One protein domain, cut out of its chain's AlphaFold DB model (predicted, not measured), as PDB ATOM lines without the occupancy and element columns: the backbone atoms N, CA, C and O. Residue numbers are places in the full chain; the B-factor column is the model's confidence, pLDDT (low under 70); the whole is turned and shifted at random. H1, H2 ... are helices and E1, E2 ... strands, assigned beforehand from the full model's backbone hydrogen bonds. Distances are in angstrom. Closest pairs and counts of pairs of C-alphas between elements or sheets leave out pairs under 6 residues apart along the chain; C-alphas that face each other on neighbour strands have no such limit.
ATOM      1  N   ARG A   4      24.003  -8.373  34.914       59.00
ATOM      2  CA  ARG A   4      23.228  -8.426  33.663       59.00
ATOM      3  C   ARG A   4      22.596  -9.794  33.389       59.00
ATOM      4  O   ARG A   4      21.543  -9.843  32.762       59.00
ATOM      5  N   ILE A   5      23.186 -10.877  33.893       55.91
ATOM      6  CA  ILE A   5      22.658 -12.241  33.728       55.91
ATOM      7  C   ILE A   5      21.328 -12.425  34.478       55.91
ATOM      8  O   ILE A   5      20.426 -13.086  33.972       55.91
ATOM      9  N   PHE A   6      21.151 -11.758  35.622       53.75
ATOM     10  CA  PHE A   6      19.915 -11.819  36.418       53.75
ATOM     11  C   PHE A   6      18.759 -11.000  35.836       53.75
ATOM     12  O   PHE A   6      17.609 -11.179  36.234       53.75
ATOM     13  N   LYS A   7      19.044 -10.120  34.867       57.09
ATOM     14  CA  LYS A   7      18.007  -9.403  34.116       57.09
ATOM     15  C   LYS A   7      17.194 -10.359  33.244       57.09
ATOM     16  O   LYS A   7      16.042 -10.071  32.931       57.09
ATOM     17  N   ASN A   8      17.784 -11.498  32.872       64.00
ATOM     18  CA  ASN A   8      17.071 -12.543  32.169       64.00
ATOM     19  C   ASN A   8      16.256 -13.358  33.175       64.00
ATOM     20  O   ASN A   8      16.780 -14.231  33.867       64.00
ATOM     21  N   SER A   9      14.967 -13.039  33.234       65.38
ATOM     22  CA  SER A   9      13.949 -13.648  34.089       65.38
ATOM     23  C   SER A   9      14.133 -15.176  34.238       65.38
ATOM     24  O   SER A   9      14.257 -15.698  35.345       65.38
ATOM     25  N   TYR A  10      14.336 -15.889  33.130       70.50
ATOM     26  CA  TYR A  10      14.519 -17.342  33.118       70.50
ATOM     27  C   TYR A  10      15.723 -17.861  33.931       70.50
ATOM     28  O   TYR A  10      15.630 -18.887  34.603       70.50
ATOM     29  N   ILE A  11      16.854 -17.148  33.914       71.88
ATOM     30  CA  ILE A  11      18.076 -17.575  34.616       71.88
ATOM     31  C   ILE A  11      17.875 -17.459  36.127       71.88
ATOM     32  O   ILE A  11      18.252 -18.354  36.883       71.88
ATOM     33  N   THR A  12      17.210 -16.391  36.560       71.94
ATOM     34  CA  THR A  12      16.874 -16.170  37.967       71.94
ATOM     35  C   THR A  12      15.939 -17.266  38.493       71.94
ATOM     36  O   THR A  12      16.156 -17.765  39.597       71.94
ATOM     37  N   ALA A  13      14.973 -17.730  37.690       70.69
ATOM     38  CA  ALA A  13      14.097 -18.846  38.063       70.69
ATOM     39  C   ALA A  13      14.853 -20.173  38.239       70.69
ATOM     40  O   ALA A  13      14.631 -20.886  39.220       70.69
ATOM     41  N   ILE A  14      15.783 -20.490  37.330       77.75
ATOM     42  CA  ILE A  14      16.602 -21.707  37.419       77.75
ATOM     43  C   ILE A  14      17.449 -21.702  38.697       77.75
ATOM     44  O   ILE A  14      17.495 -22.699  39.419       77.75
ATOM     45  N   VAL A  15      18.100 -20.579  39.009       79.56
ATOM     46  CA  VAL A  15      18.942 -20.460  40.208       79.56
ATOM     47  C   VAL A  15      18.108 -20.629  41.479       79.56
ATOM     48  O   VAL A  15      18.503 -21.376  42.378       79.56
ATOM     49  N   ILE A  16      16.929 -20.006  41.547       78.88
ATOM     50  CA  ILE A  16      16.014 -20.149  42.688       78.88
ATOM     51  C   ILE A  16      15.564 -21.611  42.848       78.88
ATOM     52  O   ILE A  16      15.588 -22.124  43.967       78.88
ATOM     53  N   PHE A  17      15.242 -22.313  41.754       76.88
ATOM     54  CA  PHE A  17      14.858 -23.731  41.776       76.88
ATOM     55  C   PHE A  17      15.948 -24.630  42.374       76.88
ATOM     56  O   PHE A  17      15.681 -25.411  43.291       76.88
ATOM     57  N   PHE A  18      17.194 -24.495  41.907       80.12
ATOM     58  CA  PHE A  18      18.309 -25.284  42.441       80.12
ATOM     59  C   PHE A  18      18.587 -24.966  43.911       80.12
ATOM     60  O   PHE A  18      18.820 -25.878  44.705       80.12
ATOM     61  N   THR A  19      18.496 -23.691  44.291       78.75
ATOM     62  CA  THR A  19      18.695 -23.259  45.680       78.75
ATOM     63  C   THR A  19      17.634 -23.876  46.599       78.75
ATOM     64  O   THR A  19      17.957 -24.399  47.664       78.75
ATOM     65  N   LEU A  20      16.375 -23.916  46.155       75.56
ATOM     66  CA  LEU A  20      15.272 -24.561  46.870       75.56
ATOM     67  C   LEU A  20      15.438 -26.076  47.004       75.56
ATOM     68  O   LEU A  20      15.189 -26.616  48.083       75.56
ATOM     69  N   CYS A  21      15.891 -26.759  45.952       71.31
ATOM     70  CA  CYS A  21      16.198 -28.190  46.002       71.31
ATOM     71  C   CYS A  21      17.289 -28.501  47.038       71.31
ATOM     72  O   CYS A  21      17.136 -29.439  47.824       71.31
ATOM     73  N   ILE A  22      18.351 -27.688  47.086       76.50
ATOM     74  CA  ILE A  22      19.440 -27.829  48.064       76.50
ATOM     75  C   ILE A  22      18.922 -27.605  49.488       76.50
ATOM     76  O   ILE A  22      19.211 -28.407  50.376       76.50
ATOM     77  N   ILE A  23      18.115 -26.563  49.710       75.69
ATOM     78  CA  ILE A  23      17.525 -26.284  51.025       75.69
ATOM     79  C   ILE A  23      16.622 -27.445  51.459       75.69
ATOM     80  O   ILE A  23      16.801 -27.969  52.552       75.69
ATOM     81  N   CYS A  24      15.718 -27.926  50.602       68.38
ATOM     82  CA  CYS A  24      14.832 -29.046  50.944       68.38
ATOM     83  C   CYS A  24      15.604 -30.332  51.278       68.38
ATOM     84  O   CYS A  24      15.211 -31.068  52.187       68.38
ATOM     85  N   TYR A  25      16.705 -30.587  50.565       66.56
ATOM     86  CA  TYR A  25      17.604 -31.701  50.849       66.56
ATOM     87  C   TYR A  25      18.274 -31.553  52.225       66.56
ATOM     88  O   TYR A  25      18.235 -32.487  53.029       66.56
ATOM     89  N   LEU A  26      18.824 -30.371  52.533       68.12
ATOM     90  CA  LEU A  26      19.517 -30.093  53.798       68.12
ATOM     91  C   LEU A  26      18.578 -30.073  55.009       68.12
ATOM     92  O   LEU A  26      18.921 -30.603  56.063       68.12
ATOM     93  N   THR A  27      17.384 -29.495  54.877       65.06
ATOM     94  CA  THR A  27      16.408 -29.406  55.975       65.06
ATOM     95  C   THR A  27      15.763 -30.765  56.284       65.06
ATOM     96  O   THR A  27      15.058 -30.907  57.281       65.06
ATOM     97  N   GLY A  28      15.985 -31.792  55.455       63.06
ATOM     98  CA  GLY A  28      15.408 -33.121  55.659       63.06
ATOM     99  C   GLY A  28      13.878 -33.138  55.588       63.06
ATOM    100  O   GLY A  28      13.243 -34.076  56.082       63.06
ATOM    101  N   ILE A  29      13.288 -32.107  54.975       58.06
ATOM    102  CA  ILE A  29      11.853 -31.983  54.736       58.06
ATOM    103  C   ILE A  29      11.430 -33.128  53.811       58.06
ATOM    104  O   ILE A  29      11.881 -33.236  52.675       58.06
ATOM    105  N   GLY A  30      10.585 -34.021  54.330       55.12
ATOM    106  CA  GLY A  30      10.124 -35.217  53.622       55.12
ATOM    107  C   GLY A  30      10.807 -36.522  54.032       55.12
ATOM    108  O   GLY A  30      10.430 -37.573  53.515       55.12
ATOM    109  N   ASN A  31      11.753 -36.508  54.975       62.09
ATOM    110  CA  ASN A  31      12.282 -37.743  55.552       62.09
ATOM    111  C   ASN A  31      11.235 -38.399  56.455       62.09
ATOM    112  O   ASN A  31      11.005 -37.959  57.581       62.09
ATOM    113  N   LYS A  32      10.613 -39.477  55.970       63.66
ATOM    114  CA  LYS A  32       9.771 -40.338  56.804       63.66
ATOM    115  C   LYS A  32      10.602 -41.530  57.264       63.66
ATOM    116  O   LYS A  32      11.203 -42.227  56.444       63.66
ATOM    117  N   ASN A  33      10.619 -41.770  58.572       65.00
ATOM    118  CA  ASN A  33      11.140 -43.013  59.120       65.00
ATOM    119  C   ASN A  33      10.140 -44.120  58.783       65.00
ATOM    120  O   ASN A  33       8.977 -44.054  59.183       65.00
ATOM    121  N   ILE A  34      10.580 -45.101  58.002       67.69
ATOM    122  CA  ILE A  34       9.799 -46.303  57.731       67.69
ATOM    123  C   ILE A  34      10.396 -47.399  58.604       67.69
ATOM    124  O   ILE A  34      11.600 -47.653  58.545       67.69
ATOM    125  N   ILE A  35       9.556 -48.003  59.439       65.56
ATOM    126  CA  ILE A  35       9.926 -49.165  60.241       65.56
ATOM    127  C   ILE A  35       9.677 -50.380  59.352       65.56
ATOM    128  O   ILE A  35       8.537 -50.628  58.954       65.56
ATOM    129  N   LEU A  36      10.747 -51.076  58.967       69.81
ATOM    130  CA  LEU A  36      10.628 -52.345  58.256       69.81
ATOM    131  C   LEU A  36      10.212 -53.453  59.240       69.81
ATOM    132  O   LEU A  36      10.529 -53.353  60.426       69.81
ATOM    133  N   PRO A  37       9.548 -54.521  58.757       69.25
ATOM    134  CA  PRO A  37       9.138 -55.654  59.591       69.25
ATOM    135  C   PRO A  37      10.307 -56.329  60.332       69.25
ATOM    136  O   PRO A  37      10.102 -56.872  61.409       69.25
ATOM    137  N   ASP A  38      11.539 -56.186  59.832       78.69
ATOM    138  CA  ASP A  38      12.766 -56.693  60.469       78.69
ATOM    139  C   ASP A  38      13.345 -55.753  61.553       78.69
ATOM    140  O   ASP A  38      14.504 -55.874  61.943       78.69
ATOM    141  N   GLY A  39      12.594 -54.737  61.997       73.81
ATOM    142  CA  GLY A  39      13.034 -53.770  63.018       73.81
ATOM    143  C   GLY A  39      14.031 -52.712  62.525       73.81
ATOM    144  O   GLY A  39      14.427 -51.821  63.277       73.81
ATOM    145  N   LYS A  40      14.422 -52.753  61.246       72.75
ATOM    146  CA  LYS A  40      15.338 -51.772  60.650       72.75
ATOM    147  C   LYS A  40      14.611 -50.456  60.365       72.75
ATOM    148  O   LYS A  40      13.622 -50.423  59.633       72.75
ATOM    149  N   ILE A  41      15.135 -49.354  60.899       70.00
ATOM    150  CA  ILE A  41      14.641 -48.003  60.608       70.00
ATOM    151  C   ILE A  41      15.366 -47.490  59.367       70.00
ATOM    152  O   ILE A  41      16.582 -47.293  59.385       70.00
ATOM    153  N   VAL A  42      14.626 -47.261  58.283       72.56
ATOM    154  CA  VAL A  42      15.177 -46.686  57.050       72.56
ATOM    155  C   VAL A  42      14.568 -45.306  56.835       72.56
ATOM    156  O   VAL A  42      13.344 -45.143  56.798       72.56
ATOM    157  N   LYS A  43      15.427 -44.292  56.690       66.38
ATOM    158  CA  LYS A  43      15.011 -42.948  56.279       66.38
ATOM    159  C   LYS A  43      14.752 -42.959  54.779       66.38
ATOM    160  O   LYS A  43      15.687 -43.099  53.994       66.38
ATOM    161  N   LYS A  44      13.488 -42.808  54.382       69.62
ATOM    162  CA  LYS A  44      13.120 -42.621  52.976       69.62
ATOM    163  C   LYS A  44      12.800 -41.153  52.739       69.62
ATOM    164  O   LYS A  44      11.907 -40.596  53.379       69.62
ATOM    165  N   PHE A  45      13.527 -40.551  51.805       68.38
ATOM    166  CA  PHE A  45      13.288 -39.183  51.371       68.38
ATOM    167  C   PHE A  45      12.065 -39.136  50.449       68.38
ATOM    168  O   PHE A  45      11.996 -39.848  49.442       68.38
ATOM    169  N   ASN A  46      11.075 -38.322  50.807       68.06
ATOM    170  CA  ASN A  46       9.858 -38.141  50.028       68.06
ATOM    171  C   ASN A  46       9.942 -36.860  49.189       68.06
ATOM    172  O   ASN A  46       9.776 -35.754  49.698       68.06
ATOM    173  N   TRP A  47      10.123 -37.031  47.881       68.44
ATOM    174  CA  TRP A  47      10.267 -35.942  46.910       68.44
ATOM    175  C   TRP A  47       9.001 -35.089  46.705       68.44
ATOM    176  O   TRP A  47       9.069 -34.038  46.072       68.44
ATOM    177  N   LYS A  48       7.846 -35.493  47.258       67.81
ATOM    178  CA  LYS A  48       6.585 -34.739  47.133       67.81
ATOM    179  C   LYS A  48       6.686 -33.304  47.663       67.81
ATOM    180  O   LYS A  48       6.130 -32.397  47.054       67.81
ATOM    181  N   TYR A  49       7.391 -33.102  48.774       68.31
ATOM    182  CA  TYR A  49       7.517 -31.793  49.421       68.31
ATOM    183  C   TYR A  49       8.378 -30.806  48.619       68.31
ATOM    184  O   TYR A  49       7.860 -29.739  48.291       68.31
ATOM    185  N   PRO A  50       9.626 -31.135  48.225       71.38
ATOM    186  CA  PRO A  50      10.422 -30.235  47.388       71.38
ATOM    187  C   PRO A  50       9.742 -29.915  46.053       71.38
ATOM    188  O   PRO A  50       9.781 -28.773  45.604       71.38
ATOM    189  N   PHE A  51       9.052 -30.889  45.452       68.50
ATOM    190  CA  PHE A  51       8.324 -30.670  44.205       68.50
ATOM    191  C   PHE A  51       7.138 -29.706  44.375       68.50
ATOM    192  O   PHE A  51       6.978 -28.781  43.584       68.50
ATOM    193  N   ALA A  52       6.336 -29.872  45.433       73.88
ATOM    194  CA  ALA A  52       5.205 -28.986  45.709       73.88
ATOM    195  C   ALA A  52       5.654 -27.544  45.994       73.88
ATOM    196  O   ALA A  52       5.077 -26.599  45.459       73.88
ATOM    197  N   ILE A  53       6.713 -27.374  46.793       74.88
ATOM    198  CA  ILE A  53       7.260 -26.050  47.118       74.88
ATOM    199  C   ILE A  53       7.820 -25.390  45.854       74.88
ATOM    200  O   ILE A  53       7.538 -24.222  45.597       74.88
ATOM    201  N   SER A  54       8.544 -26.142  45.020       73.31
ATOM    202  CA  SER A  54       9.010 -25.647  43.725       73.31
ATOM    203  C   SER A  54       7.864 -25.169  42.834       73.31
ATOM    204  O   SER A  54       8.007 -24.145  42.168       73.31
ATOM    205  N   LEU A  55       6.756 -25.909  42.782       76.12
ATOM    206  CA  LEU A  55       5.618 -25.564  41.934       76.12
ATOM    207  C   LEU A  55       4.959 -24.266  42.417       76.12
ATOM    208  O   LEU A  55       4.688 -23.384  41.608       76.12
ATOM    209  N   ILE A  56       4.786 -24.101  43.732       77.94
ATOM    210  CA  ILE A  56       4.237 -22.873  44.331       77.94
ATOM    211  C   ILE A  56       5.126 -21.665  44.021       77.94
ATOM    212  O   ILE A  56       4.629 -20.629  43.584       77.94
ATOM    213  N   VAL A  57       6.441 -21.803  44.205       79.50
ATOM    214  CA  VAL A  57       7.401 -20.724  43.923       79.50
ATOM    215  C   VAL A  57       7.392 -20.358  42.440       79.50
ATOM    216  O   VAL A  57       7.394 -19.175  42.110       79.50
ATOM    217  N   TRP A  58       7.312 -21.349  41.548       78.19
ATOM    218  CA  TRP A  58       7.199 -21.115  40.109       78.19
ATOM    219  C   TRP A  58       5.912 -20.368  39.737       78.19
ATOM    220  O   TRP A  58       5.975 -19.408  38.974       78.19
ATOM    221  N   VAL A  59       4.765 -20.751  40.309       75.00
ATOM    222  CA  VAL A  59       3.480 -20.077  40.060       75.00
ATOM    223  C   VAL A  59       3.527 -18.625  40.531       75.00
ATOM    224  O   VAL A  59       3.192 -17.726  39.762       75.00
ATOM    225  N   ILE A  60       3.984 -18.373  41.762       76.31
ATOM    226  CA  ILE A  60       4.102 -17.009  42.305       76.31
ATOM    227  C   ILE A  60       5.011 -16.163  41.411       76.31
ATOM    228  O   ILE A  60       4.685 -15.023  41.085       76.31
ATOM    229  N   TRP A  61       6.131 -16.737  40.978       76.00
ATOM    230  CA  TRP A  61       7.081 -16.059  40.112       76.00
ATOM    231  C   TRP A  61       6.510 -15.760  38.715       76.00
ATOM    232  O   TRP A  61       6.691 -14.655  38.206       76.00
ATOM    233  N   TYR A  62       5.760 -16.695  38.123       72.12
ATOM    234  CA  TYR A  62       5.080 -16.508  36.838       72.12
ATOM    235  C   TYR A  62       4.083 -15.341  36.879       72.12
ATOM    236  O   TYR A  62       4.119 -14.474  36.007       72.12
ATOM    237  N   PHE A  63       3.250 -15.269  37.921       71.25
ATOM    238  CA  PHE A  63       2.298 -14.165  38.097       71.25
ATOM    239  C   PHE A  63       2.979 -12.816  38.350       71.25
ATOM    240  O   PHE A  63       2.435 -11.776  37.987       71.25
ATOM    241  N   TRP A  64       4.168 -12.813  38.953       72.81
ATOM    242  CA  TRP A  64       4.931 -11.585  39.176       72.81
ATOM    243  C   TRP A  64       5.551 -11.042  37.883       72.81
ATOM    244  O   TRP A  64       5.633  -9.829  37.699       72.81
ATOM    245  N   ILE A  65       5.978 -11.931  36.978       69.56
ATOM    246  CA  ILE A  65       6.578 -11.547  35.694       69.56
ATOM    247  C   ILE A  65       5.519 -11.169  34.648       69.56
ATOM    248  O   ILE A  65       5.741 -10.265  33.844       69.56
ATOM    249  N   PHE A  66       4.372 -11.847  34.673       65.62
ATOM    250  CA  PHE A  66       3.221 -11.581  33.817       65.62
ATOM    251  C   PHE A  66       2.016 -11.266  34.705       65.62
ATOM    252  O   PHE A  66       1.161 -12.136  34.904       65.62
TER     253      PHE A  66
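Overview. This is residues 4 to 66 of the 104 residues of an uncharacterized protein of viral metagenome (UniProt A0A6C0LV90). Two long helices, H2 and H3, run side by side in opposite ways, and a slender hairpin of two strands, E1 and E2, sticks out beyond one end of the helix pair, joining the end of H2 to the start of H3. A very short helix, H1, makes a small foot at the other end, before H2. The 63 printed residues hold, in order, H1, H2, E1, E2 and H3, and the class is mostly helix, with one antiparallel sheet of order E1 - E2. With the strand hairpin adding to its length, the outline is a rod spanning 55 by 21 by 12 A. The whole is only just extended, close to loose, with a radius of gyration of the C-alphas of 16.3 A.

Along the chain. Find C-alpha 4 at (23.228, -8.426, 33.663), where H1, residues 4 to 7, begins. From C-alpha 9 at (13.949, -13.648, 34.089), H2 takes in residues 9 to 26 and measures 26.3 A from first to last C-alpha. Next read E1, residues 31 to 35, 12.6 A long, and E2, residues 41 to 45, 12.8 A long. H3, residues 48 to 65, then covers 25.9 A and ends at C-alpha 65, at (6.578, -11.547, 35.694).

Arrangement. Begin with H1, which is close to H2 but not clearly touching it; their closest C-alphas, those of Phe 6 and Thr 12, are 5.5 A apart. H2 and H3 touch, and their closest C-alphas are those of Cys 24 and Pro 50, at 5.8 A. They run opposite ways at a shallow tilt of 24 degrees. In H2 and H3 each O i to N i+4 pair is within hydrogen-bond range, while H1 is too short for such a pair. E1 and E2 form a hairpin of antiparallel strands, at 149 degrees between their directions. Look there for N 34 and O 42, 3.0 A apart, and N 32 and O 44, 3.1 A apart, both within hydrogen-bond range. E2 is apart from H2, and E1 is apart from H3.

Size, cuts and confidence. The two farthest C-alphas are those of Arg 4 and Asp 38, 56.2 A apart, while those of Arg 4 and Phe 66, first and last of the printed part, are 20.3 A apart. The printed part has no cut, and its four links are tight. In the B-factor column the mean pLDDT of the printed part is 70.1; look for values under 70 at residues 4 to 9, 24 to 37, 43 to 49, 51 and 65 to 66 of this model.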